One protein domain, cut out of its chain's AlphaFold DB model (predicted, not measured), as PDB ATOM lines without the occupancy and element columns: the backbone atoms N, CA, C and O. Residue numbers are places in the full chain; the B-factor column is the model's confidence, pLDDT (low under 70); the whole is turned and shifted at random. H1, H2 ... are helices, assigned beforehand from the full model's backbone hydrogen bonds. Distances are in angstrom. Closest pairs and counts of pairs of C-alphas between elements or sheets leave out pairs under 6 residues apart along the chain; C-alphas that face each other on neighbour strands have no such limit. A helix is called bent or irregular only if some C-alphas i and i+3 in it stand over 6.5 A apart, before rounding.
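What this domain is: This is residues 2 to 129 of the 163 residues of the protein "MmgE/PrpD family protein" of Klebsiella variicola (UniProt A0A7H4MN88). Three helices, H2, H3 and H4, form an up-and-down bundle, each running against the one before it, with H2 nearest the middle of the whole. H1 packs on H2 and H5 on H3, on the side away from H4, while short H6 packs on H1 and short H7 lies far from the middle, touching no helix. The printed part has 128 residues with seven named helices, H1 to H7 in order, and no named strand; its class is all helix. It is compact, with a radius of gyration of the C-alphas of 14.3 A, and rounded, spanning 38 by 35 by 29 A.

How they stand to each other: Start with H1, residues 2 to 15, which is irregular: C-alphas 8 and 11 are 9.4 A apart. It forms a helical hairpin with H2, residues 20 to 36, at a shallow tilt of 18 degrees; the closest C-alphas are those of Ser 2 and Ala 28, 4.9 A. H2 has a kink of 29 degrees near residue 27, and it forms a hairpin with H3, residues 41 to 53, closest at the C-alphas of Ala 34 and Thr 44, 5.5 A. Next comes H4, residues 66 to 86, which touches H2 at the C-alphas of Thr 26 and Ala 74, 4.2 A, at a shallow tilt of 33 degrees, only just short of steep. H3 and H4 also form a hairpin, touching through residues 77 to 86 of H4 alone, with the C-alphas of Ile 47 and Ala 81 closest at 5.3 A. H5, residues 96 to 104, touches H3, closest at the C-alphas of Gly 49 and Val 96, 5.2 A, and touches H1, closest at those of His 13 and Tyr 104, 6.0 A. H6, residues 111 to 114, touches H1, closest at the C-alphas of Arg 4 and Leu 114, 5.0 A. H7, residues 124 to 128, is apart from H1, but only just, at 8.5 A; it is irregular, also only just, with C-alphas 124 and 127 6.9 A apart. In H3 and H5 every O i to N i+4 pair is within hydrogen-bond range; H1 has 5 of 10, H2 12 of 13, H4 15 of 17, H7 0 of 1 and 0 of 2 O i to N i+3 pairs, and H6 is too short for an O i to N i+4 pair.

Where its parts are: Find C-alpha 2 at (52.198, 27.940, -93.689), where H1 begins its 17.7 A. H2 measures 22.8 A, H3 18.6 A and H5 12.0 A; H4, the longest, runs 29.8 A from C-alpha 66 at (66.321, 40.332, -101.839). H7 ends at C-alpha 128, (48.186, 20.889, -102.750).

The domain as a whole: The C-alphas farthest apart are those of Thr 40 and Gly 63, 40.1 A. The printed part has no cut; the link from H3 to H4, residues 54 to 65, is long. Mean pLDDT of the printed part is 97.1, and no printed residue is under 70.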
ATOM      1  N   SER A   2      52.273  26.753 -92.793       91.56
ATOM      2  CA  SER A   2      52.198  27.940 -93.689       91.56
ATOM      3  C   SER A   2      50.824  28.183 -94.340       91.56
ATOM      4  O   SER A   2      50.245  29.252 -94.186       91.56
ATOM      5  N   GLY A   3      50.227  27.168 -94.975       93.56
ATOM      6  CA  GLY A   3      48.907  27.327 -95.595       93.56
ATOM      7  C   GLY A   3      47.764  27.641 -94.614       93.56
ATOM      8  O   GLY A   3      46.750  28.179 -95.038       93.56
ATOM      9  N   ARG A   4      47.909  27.311 -93.321       95.94
ATOM     10  CA  ARG A   4      46.943  27.663 -92.262       95.94
ATOM     11  C   ARG A   4      47.150  29.091 -91.778       95.94
ATOM     12  O   ARG A   4      46.176  29.823 -91.667       95.94
ATOM     13  N   LEU A   5      48.407  29.502 -91.596       96.44
ATOM     14  CA  LEU A   5      48.752  30.902 -91.345       96.44
ATOM     15  C   LEU A   5      48.192  31.801 -92.449       96.44
ATOM     16  O   LEU A   5      47.560  32.796 -92.135       96.44
ATOM     17  N   GLY A   6      48.319  31.403 -93.719       96.25
ATOM     18  CA  GLY A   6      47.739  32.134 -94.851       96.25
ATOM     19  C   GLY A   6      46.221  32.341 -94.753       96.25
ATOM     20  O   GLY A   6      45.729  33.407 -95.104       96.25
ATOM     21  N   LEU A   7      45.476  31.354 -94.237       96.00
ATOM     22  CA  LEU A   7      44.036  31.503 -93.995       96.00
ATOM     23  C   LEU A   7      43.741  32.435 -92.816       96.00
ATOM     24  O   LEU A   7      42.785  33.200 -92.883       96.00
ATOM     25  N   ALA A   8      44.548  32.357 -91.757       96.81
ATOM     26  CA  ALA A   8      44.358  33.154 -90.555       96.81
ATOM     27  C   ALA A   8      44.753  34.623 -90.738       96.81
ATOM     28  O   ALA A   8      44.123  35.493 -90.154       96.81
ATOM     29  N   VAL A   9      45.755  34.934 -91.563       96.44
ATOM     30  CA  VAL A   9      46.134  36.334 -91.831       96.44
ATOM     31  C   VAL A   9      45.268  37.003 -92.903       96.44
ATOM     32  O   VAL A   9      45.206  38.229 -92.980       96.44
ATOM     33  N   GLY A  10      44.597  36.210 -93.744       93.94
ATOM     34  CA  GLY A  10      43.755  36.711 -94.827       93.94
ATOM     35  C   GLY A  10      44.520  37.515 -95.889       93.94
ATOM     36  O   GLY A  10      45.746  37.473 -95.993       93.94
ATOM     37  N   SER A  11      43.778  38.250 -96.720       93.62
ATOM     38  CA  SER A  11      44.351  39.088 -97.784       93.62
ATOM     39  C   SER A  11      45.002  40.366 -97.251       93.62
ATOM     40  O   SER A  11      45.962  40.850 -97.853       93.62
ATOM     41  N   GLN A  12      44.520  40.887 -96.117       95.00
ATOM     42  CA  GLN A  12      44.951  42.169 -95.562       95.00
ATOM     43  C   GLN A  12      46.459  42.212 -95.305       95.00
ATOM     44  O   GLN A  12      47.114  43.185 -95.666       95.00
ATOM     45  N   HIS A  13      47.031  41.133 -94.771       96.88
ATOM     46  CA  HIS A  13      48.469  41.026 -94.531       96.88
ATOM     47  C   HIS A  13      49.309  41.293 -95.792       96.88
ATOM     48  O   HIS A  13      50.262  42.073 -95.773       96.88
ATOM     49  N   TYR A  14      48.916  40.704 -96.924       96.12
ATOM     50  CA  TYR A  14      49.604  40.912 -98.196       96.12
ATOM     51  C   TYR A  14      49.351  42.321 -98.756       96.12
ATOM     52  O   TYR A  14      50.264  42.930 -99.324       96.12
ATOM     53  N   THR A  15      48.139  42.860 -98.582       96.31
ATOM     54  CA  THR A  15      47.763  44.232 -98.976       96.31
ATOM     55  C   THR A  15      48.572  45.291 -98.229       96.31
ATOM     56  O   THR A  15      49.004  46.255 -98.851       96.31
ATOM     57  N   LEU A  16      48.870  45.072 -96.944       96.50
ATOM     58  CA  LEU A  16      49.732  45.939 -96.127       96.50
ATOM     59  C   LEU A  16      51.194  45.979 -96.604       96.50
ATOM     60  O   LEU A  16      51.981  46.781 -96.112       96.50
ATOM     61  N   GLY A  17      51.570  45.138 -97.571       97.75
ATOM     62  CA  GLY A  17      52.895  45.150 -98.185       97.75
ATOM     63  C   GLY A  17      53.828  44.057 -97.681       97.75
ATOM     64  O   GLY A  17      54.982  44.020 -98.106       97.75
ATOM     65  N   PHE A  18      53.363  43.134 -96.838       98.25
ATOM     66  CA  PHE A  18      54.186  42.017 -96.385       98.25
ATOM     67  C   PHE A  18      54.322  40.918 -97.438       98.25
ATOM     68  O   PHE A  18      53.407  40.617 -98.209       98.25
ATOM     69  N   HIS A  19      55.497  40.293 -97.465       98.38
ATOM     70  CA  HIS A  19      55.770  39.137 -98.305       98.38
ATOM     71  C   HIS A  19      55.555  37.843 -97.512       98.38
ATOM     72  O   HIS A  19      56.414  37.448 -96.729       98.38
ATOM     73  N   ASN A  20      54.453  37.140 -97.788       97.94
ATOM     74  CA  ASN A  20      54.050  35.927 -97.059       97.94
ATOM     75  C   ASN A  20      55.142  34.847 -96.966       97.94
ATOM     76  O   ASN A  20      55.240  34.165 -95.949       97.94
ATOM     77  N   THR A  21      55.966  34.681 -98.009       97.94
ATOM     78  CA  THR A  21      57.093  33.730 -98.000       97.94
ATOM     79  C   THR A  21      58.071  34.023 -96.867       97.94
ATOM     80  O   THR A  21      58.619  33.099 -96.284       97.94
ATOM     81  N   ALA A  22      58.284  35.302 -96.561       98.31
ATOM     82  CA  ALA A  22      59.196  35.747 -95.523       98.31
ATOM     83  C   ALA A  22      58.518  35.687 -94.148       98.31
ATOM     84  O   ALA A  22      58.990  35.014 -93.242       98.31
ATOM     85  N   THR A  23      57.358  36.331 -94.005       98.31
ATOM     86  CA  THR A  23      56.677  36.474 -92.712       98.31
ATOM     87  C   THR A  23      56.073  35.155 -92.231       98.31
ATOM     88  O   THR A  23      56.405  34.661 -91.158       98.31
ATOM     89  N   LEU A  24      55.223  34.521 -93.039       98.44
ATOM     90  CA  LEU A  24      54.551  33.271 -92.664       98.44
ATOM     91  C   LEU A  24      55.481  32.060 -92.808       98.44
ATOM     92  O   LEU A  24      55.307  31.056 -92.112       98.44
ATOM     93  N   GLY A  25      56.447  32.139 -93.729       98.56
ATOM     94  CA  GLY A  25      57.455  31.101 -93.935       98.56
ATOM     95  C   GLY A  25      58.324  30.882 -92.703       98.56
ATOM     96  O   GLY A  25      58.550  29.730 -92.344       98.56
ATOM     97  N   THR A  26      58.712  31.947 -91.998       98.81
ATOM     98  CA  THR A  26      59.505  31.872 -90.761       98.81
ATOM     99  C   THR A  26      58.815  31.029 -89.689       98.81
ATOM    100  O   THR A  26      59.387  30.059 -89.193       98.81
ATOM    101  N   ILE A  27      57.547  31.319 -89.385       98.62
ATOM    102  CA  ILE A  27      56.770  30.563 -88.386       98.62
ATOM    103  C   ILE A  27      56.535  29.121 -88.860       98.62
ATOM    104  O   ILE A  27      56.576  28.175 -88.073       98.62
ATOM    105  N   ALA A  28      56.301  28.916 -90.159       98.56
ATOM    106  CA  ALA A  28      56.104  27.578 -90.706       98.56
ATOM    107  C   ALA A  28      57.372  26.713 -90.663       98.56
ATOM    108  O   ALA A  28      57.271  25.526 -90.351       98.56
ATOM    109  N   ALA A  29      58.536  27.296 -90.950       98.88
ATOM    110  CA  ALA A  29      59.831  26.643 -90.821       98.88
ATOM    111  C   ALA A  29      60.131  26.331 -89.350       98.88
ATOM    112  O   ALA A  29      60.521  25.212 -89.035       98.88
ATOM    113  N   ALA A  30      59.836  27.258 -88.435       98.88
ATOM    114  CA  ALA A  30      59.989  27.052 -86.997       98.88
ATOM    115  C   ALA A  30      59.114  25.897 -86.483       98.88
ATOM    116  O   ALA A  30      59.590  25.048 -85.730       98.88
ATOM    117  N   ALA A  31      57.871  25.784 -86.964       98.56
ATOM    118  CA  ALA A  31      57.016  24.634 -86.672       98.56
ATOM    119  C   ALA A  31      57.633  23.315 -87.166       98.56
ATOM    120  O   ALA A  31      57.569  22.309 -86.464       98.56
ATOM    121  N   ALA A  32      58.237  23.303 -88.359       98.75
ATOM    122  CA  ALA A  32      58.920  22.120 -88.879       98.75
ATOM    123  C   ALA A  32      60.150  21.754 -88.030       98.75
ATOM    124  O   ALA A  32      60.307  20.586 -87.676       98.75
ATOM    125  N   CYS A  33      60.965  22.736 -87.633       98.88
ATOM    126  CA  CYS A  33      62.104  22.528 -86.739       98.88
ATOM    127  C   CYS A  33      61.670  21.988 -85.369       98.88
ATOM    128  O   CYS A  33      62.258  21.023 -84.893       98.88
ATOM    129  N   ALA A  34      60.604  22.532 -84.772       98.81
ATOM    130  CA  ALA A  34      60.057  22.032 -83.511       98.81
ATOM    131  C   ALA A  34      59.660  20.546 -83.605       98.81
ATOM    132  O   ALA A  34      59.946  19.768 -82.695       98.81
ATOM    133  N   ARG A  35      59.061  20.119 -84.730       98.56
ATOM    134  CA  ARG A  35      58.762  18.695 -84.968       98.56
ATOM    135  C   ARG A  35      60.019  17.857 -85.174       98.56
ATOM    136  O   ARG A  35      60.068  16.753 -84.645       98.56
ATOM    137  N   LEU A  36      61.005  18.371 -85.910       98.69
ATOM    138  CA  LEU A  36      62.274  17.686 -86.168       98.69
ATOM    139  C   LEU A  36      63.030  17.365 -84.873       98.69
ATOM    140  O   LEU A  36      63.602  16.288 -84.756       98.69
ATOM    141  N   VAL A  37      63.018  18.281 -83.903       98.69
ATOM    142  CA  VAL A  37      63.739  18.116 -82.628       98.69
ATOM    143  C   VAL A  37      62.891  17.477 -81.527       98.69
ATOM    144  O   VAL A  37      63.306  17.467 -80.373       98.69
ATOM    145  N   HIS A  38      61.699  16.968 -81.861       98.56
ATOM    146  CA  HIS A  38      60.747  16.409 -80.896       98.56
ATOM    147  C   HIS A  38      60.466  17.349 -79.709       98.56
ATOM    148  O   HIS A  38      60.367  16.910 -78.563       98.56
ATOM    149  N   ALA A  39      60.349  18.652 -79.984       98.62
ATOM    150  CA  ALA A  39      60.105  19.659 -78.963       98.62
ATOM    151  C   ALA A  39      58.813  19.363 -78.185       98.62
ATOM    152  O   ALA A  39      57.788  18.988 -78.763       98.62
ATOM    153  N   THR A  40      58.844  19.604 -76.876       98.44
ATOM    154  CA  THR A  40      57.634  19.615 -76.038       98.44
ATOM    155  C   THR A  40      56.656  20.702 -76.497       98.44
ATOM    156  O   THR A  40      57.022  21.607 -77.252       98.44
ATOM    157  N   GLU A  41      55.410  20.672 -76.021       97.94
ATOM    158  CA  GLU A  41      54.418  21.715 -76.332       97.94
ATOM    159  C   GLU A  41      54.908  23.109 -75.927       97.94
ATOM    160  O   GLU A  41      54.872  24.040 -76.732       97.94
ATOM    161  N   ARG A  42      55.472  23.232 -74.718       98.00
ATOM    162  CA  ARG A  42      56.034  24.493 -74.222       98.00
ATOM    163  C   ARG A  42      57.210  24.970 -75.071       98.00
ATOM    164  O   ARG A  42      57.257  26.141 -75.434       98.00
ATOM    165  N   GLN A  43      58.144  24.082 -75.420       98.56
ATOM    166  CA  GLN A  43      59.255  24.438 -76.310       98.56
ATOM    167  C   GLN A  43      58.751  24.830 -77.701       98.56
ATOM    168  O   GLN A  43      59.228  25.805 -78.264       98.56
ATOM    169  N   THR A  44      57.758  24.121 -78.238       98.62
ATOM    170  CA  THR A  44      57.141  24.455 -79.526       98.62
ATOM    171  C   THR A  44      56.553  25.863 -79.491       98.62
ATOM    172  O   THR A  44      56.829  26.653 -80.390       98.62
ATOM    173  N   ALA A  45      55.805  26.212 -78.443       98.38
ATOM    174  CA  ALA A  45      55.242  27.548 -78.275       98.38
ATOM    175  C   ALA A  45      56.334  28.636 -78.239       98.38
ATOM    176  O   ALA A  45      56.235  29.633 -78.956       98.38
ATOM    177  N   VAL A  46      57.426  28.403 -77.501       98.69
ATOM    178  CA  VAL A  46      58.575  29.323 -77.438       98.69
ATOM    179  C   VAL A  46      59.286  29.457 -78.791       98.69
ATOM    180  O   VAL A  46      59.538  30.578 -79.231       98.69
ATOM    181  N   ILE A  47      59.555  28.349 -79.492       98.81
ATOM    182  CA  ILE A  47      60.186  28.352 -80.824       98.81
ATOM    183  C   ILE A  47      59.355  29.183 -81.804       98.81
ATOM    184  O   ILE A  47      59.892  30.033 -82.517       98.81
ATOM    185  N   LEU A  48      58.038  28.965 -81.822       98.56
ATOM    186  CA  LEU A  48      57.119  29.716 -82.674       98.56
ATOM    187  C   LEU A  48      57.078  31.198 -82.291       98.56
ATOM    188  O   LEU A  48      57.062  32.038 -83.186       98.56
ATOM    189  N   GLY A  49      57.104  31.526 -80.999       98.38
ATOM    190  CA  GLY A  49      57.119  32.906 -80.514       98.38
ATOM    191  C   GLY A  49      58.390  33.670 -80.902       98.38
ATOM    192  O   GLY A  49      58.307  34.768 -81.455       98.38
ATOM    193  N   ILE A  50      59.567  33.070 -80.696       98.62
ATOM    194  CA  ILE A  50      60.860  33.658 -81.089       98.62
ATOM    195  C   ILE A  50      60.932  33.845 -82.612       98.62
ATOM    196  O   ILE A  50      61.450  34.854 -83.096       98.62
ATOM    197  N   ALA A  51      60.402  32.895 -83.382       98.56
ATOM    198  CA  ALA A  51      60.323  33.010 -84.833       98.56
ATOM    199  C   ALA A  51      59.340  34.115 -85.267       98.56
ATOM    200  O   ALA A  51      59.650  34.908 -86.156       98.56
ATOM    201  N   ALA A  52      58.175  34.213 -84.622       98.06
ATOM    202  CA  ALA A  52      57.152  35.210 -84.933       98.06
ATOM    203  C   ALA A  52      57.657  36.646 -84.732       98.06
ATOM    204  O   ALA A  52      57.474  37.477 -85.618       98.06
ATOM    205  N   THR A  53      58.368  36.937 -83.637       97.00
ATOM    206  CA  THR A  53      58.901  38.294 -83.394       97.00
ATOM    207  C   THR A  53      60.027  38.704 -84.351       97.00
ATOM    208  O   THR A  53      60.343  39.887 -84.441       97.00
ATOM    209  N   GLN A  54      60.635  37.751 -85.063       97.56
ATOM    210  CA  GLN A  54      61.673  37.992 -86.075       97.56
ATOM    211  C   GLN A  54      61.141  37.860 -87.513       97.56
ATOM    212  O   GLN A  54      61.891  37.997 -88.478       97.56
ATOM    213  N   SER A  55      59.852  37.565 -87.680       97.75
ATOM    214  CA  SER A  55      59.246  37.339 -88.989       97.75
ATOM    215  C   SER A  55      59.121  38.654 -89.756       97.75
ATOM    216  O   SER A  55      58.245  39.451 -89.464       97.75
ATOM    217  N   ALA A  56      59.954  38.875 -90.774       97.25
ATOM    218  CA  ALA A  56      59.974  40.122 -91.540       97.25
ATOM    219  C   ALA A  56      60.111  39.883 -93.051       97.25
ATOM    220  O   ALA A  56      60.625  38.857 -93.487       97.25
ATOM    221  N   GLY A  57      59.670  40.857 -93.853       97.94
ATOM    222  CA  GLY A  57      59.892  40.895 -95.301       97.94
ATOM    223  C   GLY A  57      58.839  41.715 -96.043       97.94
ATOM    224  O   GLY A  57      57.636  41.524 -95.855       97.94
ATOM    225  N   LEU A  58      59.294  42.614 -96.916       98.44
ATOM    226  CA  LEU A  58      58.441  43.559 -97.638       98.44
ATOM    227  C   LEU A  58      58.349  43.208 -99.123       98.44
ATOM    228  O   LEU A  58      59.343  42.897 -99.782       98.44
ATOM    229  N   ARG A  59      57.148  43.342 -99.685       98.06
ATOM    230  CA  ARG A  59      56.880  43.218-101.125       98.06
ATOM    231  C   ARG A  59      57.592  44.280-101.952       98.06
ATOM    232  O   ARG A  59      57.810  44.048-103.134       98.06
ATOM    233  N   ALA A  60      57.994  45.395-101.340       98.19
ATOM    234  CA  ALA A  60      58.798  46.430-101.988       98.19
ATOM    235  C   ALA A  60      60.115  45.892-102.584       98.19
ATOM    236  O   ALA A  60      60.665  46.499-103.491       98.19
ATOM    237  N   GLN A  61      60.591  44.729-102.125       98.44
ATOM    238  CA  GLN A  61      61.771  44.055-102.672       98.44
ATOM    239  C   GLN A  61      61.484  43.151-103.884       98.44
ATOM    240  O   GLN A  61      62.352  42.411-104.342       98.44
ATOM    241  N   PHE A  62      60.257  43.122-104.405       97.88
ATOM    242  CA  PHE A  62      59.956  42.318-105.588       97.88
ATOM    243  C   PHE A  62      60.682  42.892-106.809       97.88
ATOM    244  O   PHE A  62      60.555  44.070-107.109       97.88
ATOM    245  N   GLY A  63      61.414  42.031-107.522       96.81
ATOM    246  CA  GLY A  63      62.247  42.428-108.661       96.81
ATOM    247  C   GLY A  63      63.737  42.548-108.332       96.81
ATOM    248  O   GLY A  63      64.528  42.683-109.255       96.81
ATOM    249  N   SER A  64      64.128  42.434-107.057       98.19
ATOM    250  CA  SER A  64      65.529  42.372-106.627       98.19
ATOM    251  C   SER A  64      65.911  40.984-106.099       98.19
ATOM    252  O   SER A  64      65.047  40.158-105.771       98.19
ATOM    253  N   ASP A  65      67.215  40.755-105.932       98.31
ATOM    254  CA  ASP A  65      67.774  39.540-105.317       98.31
ATOM    255  C   ASP A  65      67.390  39.379-103.837       98.31
ATOM    256  O   ASP A  65      67.511  38.298-103.257       98.31
ATOM    257  N   VAL A  66      66.833  40.421-103.211       98.56
ATOM    258  CA  VAL A  66      66.321  40.332-101.839       98.56
ATOM    259  C   VAL A  66      65.046  39.483-101.777       98.56
ATOM    260  O   VAL A  66      64.778  38.828-100.768       98.56
ATOM    261  N   LYS A  67      64.260  39.414-102.863       98.44
ATOM    262  CA  LYS A  67      63.055  38.575-102.902       98.44
ATOM    263  C   LYS A  67      63.354  37.100-102.577       98.44
ATOM    264  O   LYS A  67      62.646  36.576-101.715       98.44
ATOM    265  N   PRO A  68      64.303  36.408-103.238       98.25
ATOM    266  CA  PRO A  68      64.667  35.044-102.858       98.25
ATOM    267  C   PRO A  68      65.419  34.976-101.521       98.25
ATOM    268  O   PRO A  68      65.194  34.024-100.774       98.25
ATOM    269  N   LEU A  69      66.224  35.991-101.163       98.69
ATOM    270  CA  LEU A  69      66.898  36.054 -99.857       98.69
ATOM    271  C   LEU A  69      65.910  35.924 -98.688       98.69
ATOM    272  O   LEU A  69      66.217  35.255 -97.705       98.69
ATOM    273  N   HIS A  70      64.697  36.471 -98.812       98.81
ATOM    274  CA  HIS A  70      63.640  36.313 -97.810       98.81
ATOM    275  C   HIS A  70      63.373  34.854 -97.400       98.81
ATOM    276  O   HIS A  70      63.129  34.596 -96.225       98.81
ATOM    277  N   ALA A  71      63.407  33.902 -98.338       98.69
ATOM    278  CA  ALA A  71      63.187  32.493 -98.014       98.69
ATOM    279  C   ALA A  71      64.355  31.916 -97.195       98.69
ATOM    280  O   ALA A  71      64.134  31.155 -96.253       98.69
ATOM    281  N   GLY A  72      65.587  32.320 -97.521       98.69
ATOM    282  CA  GLY A  72      66.783  31.949 -96.765       98.69
ATOM    283  C   GLY A  72      66.778  32.527 -95.350       98.69
ATOM    284  O   GLY A  72      67.025  31.795 -94.394       98.69
ATOM    285  N   LEU A  73      66.420  33.807 -95.202       98.81
ATOM    286  CA  LEU A  73      66.291  34.458 -93.893       98.81
ATOM    287  C   LEU A  73      65.208  33.792 -93.039       98.81
ATOM    288  O   LEU A  73      65.454  33.497 -91.876       98.81
ATOM    289  N   ALA A  74      64.055  33.460 -93.624       98.81
ATOM    290  CA  ALA A  74      62.996  32.756 -92.909       98.81
ATOM    291  C   ALA A  74      63.453  31.395 -92.352       98.81
ATOM    292  O   ALA A  74      63.173  31.056 -91.199       98.81
ATOM    293  N   ALA A  75      64.193  30.624 -93.154       98.81
ATOM    294  CA  ALA A  75      64.770  29.355 -92.721       98.81
ATOM    295  C   ALA A  75      65.843  29.547 -91.632       98.81
ATOM    296  O   ALA A  75      65.832  28.834 -90.629       98.81
ATOM    297  N   GLN A  76      66.733  30.531 -91.794       98.81
ATOM    298  CA  GLN A  76      67.759  30.869 -90.805       98.81
ATOM    299  C   GLN A  76      67.132  31.228 -89.452       98.81
ATOM    300  O   GLN A  76      67.519  30.667 -88.426       98.81
ATOM    301  N   THR A  77      66.136  32.114 -89.442       98.81
ATOM    302  CA  THR A  77      65.438  32.537 -88.223       98.81
ATOM    303  C   THR A  77      64.801  31.356 -87.492       98.81
ATOM    304  O   THR A  77      64.895  31.276 -86.269       98.81
ATOM    305  N   ALA A  78      64.203  30.404 -88.212       98.81
ATOM    306  CA  ALA A  78      63.623  29.203 -87.612       98.81
ATOM    307  C   ALA A  78      64.668  28.311 -86.917       98.81
ATOM    308  O   ALA A  78      64.427  27.820 -85.808       98.81
ATOM    309  N   VAL A  79      65.837  28.126 -87.540       98.81
ATOM    310  CA  VAL A  79      66.953  27.372 -86.947       98.81
ATOM    311  C   VAL A  79      67.455  28.067 -85.684       98.81
ATOM    312  O   VAL A  79      67.569  27.418 -84.646       98.81
ATOM    313  N   ILE A  80      67.669  29.385 -85.738       98.81
ATOM    314  CA  ILE A  80      68.112  30.181 -84.584       98.81
ATOM    315  C   ILE A  80      67.094  30.097 -83.440       98.81
ATOM    316  O   ILE A  80      67.472  29.810 -82.307       98.81
ATOM    317  N   ALA A  81      65.799  30.279 -83.718       98.75
ATOM    318  CA  ALA A  81      64.737  30.181 -82.711       98.75
ATOM    319  C   ALA A  81      64.721  28.813 -82.009       98.75
ATOM    320  O   ALA A  81      64.555  28.718 -80.789       98.75
ATOM    321  N   THR A  82      64.948  27.750 -82.782       98.88
ATOM    322  CA  THR A  82      65.048  26.379 -82.271       98.88
ATOM    323  C   THR A  82      66.276  26.206 -81.386       98.88
ATOM    324  O   THR A  82      66.153  25.720 -80.264       98.88
ATOM    325  N   GLN A  83      67.447  26.657 -81.841       98.75
ATOM    326  CA  GLN A  83      68.697  26.572 -81.081       98.75
ATOM    327  C   GLN A  83      68.634  27.353 -79.766       98.75
ATOM    328  O   GLN A  83      69.023  26.817 -78.734       98.75
ATOM    329  N   LEU A  84      68.089  28.573 -79.783       98.75
ATOM    330  CA  LEU A  84      67.882  29.377 -78.575       98.75
ATOM    331  C   LEU A  84      67.017  28.626 -77.558       98.75
ATOM    332  O   LEU A  84      67.387  28.509 -76.392       98.75
ATOM    333  N   THR A  85      65.901  28.055 -78.009       98.75
ATOM    334  CA  THR A  85      64.995  27.311 -77.124       98.75
ATOM    335  C   THR A  85      65.667  26.067 -76.534       98.75
ATOM    336  O   THR A  85      65.535  25.804 -75.340       98.75
ATOM    337  N   LEU A  86      66.415  25.307 -77.342       98.50
ATOM    338  CA  LEU A  86      67.135  24.114 -76.877       98.50
ATOM    339  C   LEU A  86      68.303  24.449 -75.940       98.50
ATOM    340  O   LEU A  86      68.617  23.656 -75.058       98.50
ATOM    341  N   ALA A  87      68.900  25.632 -76.085       98.50
ATOM    342  CA  ALA A  87      69.913  26.153 -75.170       98.50
ATOM    343  C   ALA A  87      69.329  26.664 -73.834       98.50
ATOM    344  O   ALA A  87      70.073  27.165 -72.996       98.50
ATOM    345  N   GLY A  88      68.011  26.556 -73.624       97.56
ATOM    346  CA  GLY A  88      67.347  27.004 -72.400       97.56
ATOM    347  C   GLY A  88      67.064  28.506 -72.358       97.56
ATOM    348  O   GLY A  88      66.798  29.042 -71.282       97.56
ATOM    349  N   PHE A  89      67.107  29.200 -73.501       97.50
ATOM    350  CA  PHE A  89      66.745  30.613 -73.563       97.50
ATOM    351  C   PHE A  89      65.277  30.803 -73.160       97.50
ATOM    352  O   PHE A  89      64.377  30.143 -73.687       97.50
ATOM    353  N   HIS A  90      65.032  31.718 -72.224       95.06
ATOM    354  CA  HIS A  90      63.686  31.995 -71.743       95.06
ATOM    355  C   HIS A  90      62.894  32.791 -72.787       95.06
ATOM    356  O   HIS A  90      63.283  33.895 -73.165       95.06
ATOM    357  N   GLY A  91      61.757  32.252 -73.220       95.69
ATOM    358  CA  GLY A  91      60.809  32.945 -74.087       95.69
ATOM    359  C   GLY A  91      59.381  32.797 -73.577       95.69
ATOM    360  O   GLY A  91      59.073  31.852 -72.850       95.69
ATOM    361  N   GLN A  92      58.520  33.739 -73.961       96.69
ATOM    362  CA  GLN A  92      57.104  33.733 -73.603       96.69
ATOM    363  C   GLN A  92      56.351  32.683 -74.440       96.69
ATOM    364  O   GLN A  92      56.303  32.840 -75.663       96.69
ATOM    365  N   PRO A  93      55.773  31.619 -73.842       96.25
ATOM    366  CA  PRO A  93      55.022  30.618 -74.601       96.25
ATOM    367  C   PRO A  93      53.619  31.094 -75.009       96.25
ATOM    368  O   PRO A  93      53.073  30.604 -75.994       96.25
ATOM    369  N   ASP A  94      53.037  32.050 -74.287       97.25
ATOM    370  CA  ASP A  94      51.616  32.376 -74.418       97.25
ATOM    371  C   ASP A  94      51.365  33.616 -75.292       97.25
ATOM    372  O   ASP A  94      52.079  34.616 -75.204       97.25
ATOM    373  N   ASN A  95      50.312  33.569 -76.117       95.88
ATOM    374  CA  ASN A  95      49.744  34.685 -76.898       95.88
ATOM    375  C   ASN A  95      50.676  35.388 -77.912       95.88
ATOM    376  O   ASN A  95      50.266  36.359 -78.554       95.88
ATOM    377  N   VAL A  96      51.915  34.926 -78.118       97.38
ATOM    378  CA  VAL A  96      52.842  35.564 -79.077       97.38
ATOM    379  C   VAL A  96      52.337  35.437 -80.516       97.38
ATOM    380  O   VAL A  96      52.412  36.398 -81.283       97.38
ATOM    381  N   LEU A  97      51.773  34.283 -80.887       95.38
ATOM    382  CA  LEU A  97      51.177  34.107 -82.215       95.38
ATOM    383  C   LEU A  97      49.929  34.976 -82.410       95.38
ATOM    384  O   LEU A  97      49.764  35.542 -83.486       95.38
ATOM    385  N   ASP A  98      49.095  35.152 -81.386       95.31
ATOM    386  CA  ASP A  98      47.923  36.035 -81.467       95.31
ATOM    387  C   ASP A  98      48.337  37.505 -81.628       95.31
ATOM    388  O   ASP A  98      47.770  38.247 -82.437       95.31
ATOM    389  N   SER A  99      49.398  37.916 -80.927       96.19
ATOM    390  CA  SER A  99      50.014  39.236 -81.092       96.19
ATOM    391  C   SER A  99      50.581  39.430 -82.505       96.19
ATOM    392  O   SER A  99      50.340  40.460 -83.140       96.19
ATOM    393  N   PHE A 100      51.254  38.413 -83.055       96.75
ATOM    394  CA  PHE A 100      51.712  38.427 -84.445       96.75
ATOM    395  C   PHE A 100      50.542  38.610 -85.415       96.75
ATOM    396  O   PHE A 100      50.582  39.515 -86.244       96.75
ATOM    397  N   LEU A 101      49.480  37.804 -85.298       95.81
ATOM    398  CA  LEU A 101      48.316  37.896 -86.181       95.81
ATOM    399  C   LEU A 101      47.667  39.282 -86.111       95.81
ATOM    400  O   LEU A 101      47.420  39.886 -87.150       95.81
ATOM    401  N   SER A 102      47.432  39.805 -84.907       94.94
ATOM    402  CA  SER A 102      46.814  41.123 -84.723       94.94
ATOM    403  C   SER A 102      47.654  42.263 -85.300       94.94
ATOM    404  O   SER A 102      47.133  43.100 -86.043       94.94
ATOM    405  N   THR A 103      48.962  42.248 -85.045       94.62
ATOM    406  CA  THR A 103      49.892  43.291 -85.492       94.62
ATOM    407  C   THR A 103      50.121  43.239 -87.004       94.62
ATOM    408  O   THR A 103      50.116  44.270 -87.672       94.62
ATOM    409  N   TYR A 104      50.274  42.043 -87.578       95.62
ATOM    410  CA  TYR A 104      50.634  41.867 -88.992       95.62
ATOM    411  C   TYR A 104      49.419  41.913 -89.930       95.62
ATOM    412  O   TYR A 104      49.593  41.956 -91.151       95.62
ATOM    413  N   CYS A 105      48.199  41.933 -89.382       94.38
ATOM    414  CA  CYS A 105      46.947  41.996 -90.143       94.38
ATOM    415  C   CYS A 105      46.120  43.257 -89.856       94.38
ATOM    416  O   CYS A 105      44.987  43.343 -90.330       94.38
ATOM    417  N   ALA A 106      46.651  44.219 -89.089       91.81
ATOM    418  CA  ALA A 106      45.942  45.436 -88.677       91.81
ATOM    419  C   ALA A 106      44.543  45.153 -88.084       91.81
ATOM    420  O   ALA A 106      43.563  45.813 -88.425       91.81
ATOM    421  N   GLY A 107      44.438  44.122 -87.239       89.94
ATOM    422  CA  GLY A 107      43.181  43.738 -86.591       89.94
ATOM    423  C   GLY A 107      42.198  42.921 -87.445       89.94
ATOM    424  O   GLY A 107      41.161  42.527 -86.922       89.94
ATOM    425  N   GLN A 108      42.499  42.630 -88.719       93.88
ATOM    426  CA  GLN A 108      41.618  41.865 -89.628       93.88
ATOM    427  C   GLN A 108      41.975  40.372 -89.757       93.88
ATOM    428  O   GLN A 108      41.590  39.700 -90.717       93.88
ATOM    429  N   GLN A 109      42.741  39.847 -88.805       95.25
ATOM    430  CA  GLN A 109      43.052  38.425 -88.700       95.25
ATOM    431  C   GLN A 109      41.804  37.570 -88.419       95.25
ATOM    432  O   GLN A 109      40.813  38.037 -87.863       95.25
ATOM    433  N   GLN A 110      41.903  36.287 -88.754       96.25
ATOM    434  CA  GLN A 110      40.913  35.221 -88.571       96.25
ATOM    435  C   GLN A 110      41.557  34.055 -87.790       96.25
ATOM    436  O   GLN A 110      41.870  33.012 -88.381       96.25
ATOM    437  N   PRO A 111      41.861  34.225 -86.485       95.00
ATOM    438  CA  PRO A 111      42.651  33.265 -85.710       95.00
ATOM    439  C   PRO A 111      42.043  31.860 -85.685       95.00
ATOM    440  O   PRO A 111      42.762  30.866 -85.745       95.00
ATOM    441  N   GLU A 112      40.718  31.745 -85.707       95.38
ATOM    442  CA  GLU A 112      39.985  30.479 -85.748       95.38
ATOM    443  C   GLU A 112      40.368  29.596 -86.951       95.38
ATOM    444  O   GLU A 112      40.334  28.361 -86.879       95.38
ATOM    445  N   LYS A 113      40.816  30.200 -88.060       95.62
ATOM    446  CA  LYS A 113      41.221  29.472 -89.272       95.62
ATOM    447  C   LYS A 113      42.578  28.778 -89.162       95.62
ATOM    448  O   LYS A 113      42.880  27.927 -90.009       95.62
ATOM    449  N   LEU A 114      43.383  29.078 -88.138       94.75
ATOM    450  CA  LEU A 114      44.652  28.381 -87.895       94.75
ATOM    451  C   LEU A 114      44.444  26.886 -87.647       94.75
ATOM    452  O   LEU A 114      45.196  26.069 -88.183       94.75
ATOM    453  N   ILE A 115      43.416  26.541 -86.871       94.88
ATOM    454  CA  ILE A 115      43.172  25.172 -86.394       94.88
ATOM    455  C   ILE A 115      41.907  24.532 -86.977       94.88
ATOM    456  O   ILE A 115      41.785  23.309 -86.952       94.88
ATOM    457  N   SER A 116      40.991  25.314 -87.559       95.19
ATOM    458  CA  SER A 116      39.764  24.783 -88.169       95.19
ATOM    459  C   SER A 116      40.060  23.696 -89.216       95.19
ATOM    460  O   SER A 116      40.797  23.930 -90.171       95.19
ATOM    461  N   GLY A 117      39.515  22.486 -89.051       92.81
ATOM    462  CA  GLY A 117      39.727  21.359 -89.973       92.81
ATOM    463  C   GLY A 117      41.172  20.842 -90.040       92.81
ATOM    464  O   GLY A 117      41.608  20.367 -91.092       92.81
ATOM    465  N   TRP A 118      41.965  21.007 -88.975       94.56
ATOM    466  CA  TRP A 118      43.374  20.601 -88.930       94.56
ATOM    467  C   TRP A 118      43.597  19.149 -89.386       94.56
ATOM    468  O   TRP A 118      42.948  18.228 -88.909       94.56
ATOM    469  N   GLY A 119      44.530  18.948 -90.321       94.38
ATOM    470  CA  GLY A 119      44.903  17.618 -90.818       94.38
ATOM    471  C   GLY A 119      43.865  16.889 -91.687       94.38
ATOM    472  O   GLY A 119      44.183  15.814 -92.187       94.38
ATOM    473  N   ALA A 120      42.678  17.459 -91.927       93.50
ATOM    474  CA  ALA A 120      41.566  16.769 -92.586       93.50
ATOM    475  C   ALA A 120      40.985  17.559 -93.786       93.50
ATOM    476  O   ALA A 120      39.968  18.237 -93.640       93.50
ATOM    477  N   PRO A 121      41.594  17.479 -94.987       94.94
ATOM    478  CA  PRO A 121      42.875  16.841 -95.292       94.94
ATOM    479  C   PRO A 121      44.073  17.742 -94.954       94.94
ATOM    480  O   PRO A 121      43.954  18.943 -94.683       94.94
ATOM    481  N   TRP A 122      45.276  17.171 -95.013       96.25
ATOM    482  CA  TRP A 122      46.500  17.964 -94.976       96.25
ATOM    483  C   TRP A 122      46.566  18.928 -96.160       96.25
ATOM    484  O   TRP A 122      46.321  18.548 -97.303       96.25
ATOM    485  N   ARG A 123      46.991  20.172 -95.904       95.69
ATOM    486  CA  ARG A 123      47.062  21.204 -96.955       95.69
ATOM    487  C   ARG A 123      48.044  20.896 -98.085       95.69
ATOM    488  O   ARG A 123      47.875  21.419 -99.179       95.69
ATOM    489  N   ILE A 124      49.037  20.047 -97.814       96.69
ATOM    490  CA  ILE A 124      49.968  19.539 -98.830       96.69
ATOM    491  C   ILE A 124      49.273  18.626 -99.853       96.69
ATOM    492  O   ILE A 124      49.777  18.475-100.956       96.69
ATOM    493  N   ILE A 125      48.116  18.053 -99.497       96.81
ATOM    494  CA  ILE A 125      47.274  17.238-100.379       96.81
ATOM    495  C   ILE A 125      46.178  18.092-101.020       96.81
ATOM    496  O   ILE A 125      45.976  18.017-102.225       96.81
ATOM    497  N   SER A 126      45.481  18.925-100.237       95.25
ATOM    498  CA  SER A 126      44.435  19.818-100.753       95.25
ATOM    499  C   SER A 126      44.473  21.191-100.064       95.25
ATOM    500  O   SER A 126      44.352  21.260 -98.837       95.25
ATOM    501  N   PRO A 127      44.670  22.302-100.802       95.38
ATOM    502  CA  PRO A 127      44.669  22.404-102.268       95.38
ATOM    503  C   PRO A 127      45.937  21.864-102.955       95.38
ATOM    504  O   PRO A 127      45.966  21.802-104.176       95.38
ATOM    505  N   GLY A 128      46.961  21.462-102.196       96.00
ATOM    506  CA  GLY A 128      48.186  20.889-102.750       96.00
ATOM    507  C   GLY A 128      49.324  21.896-102.908       96.00
ATOM    508  O   GLY A 128      49.173  23.092-102.645       96.00
ATOM    509  N   LEU A 129      50.490  21.385-103.304       96.12
ATOM    510  CA  LEU A 129      51.615  22.199-103.763       96.12
ATOM    511  C   LEU A 129      51.533  22.373-105.278       96.12
ATOM    512  O   LEU A 129      51.293  21.413-106.006       96.12
TER     513      LEU A 129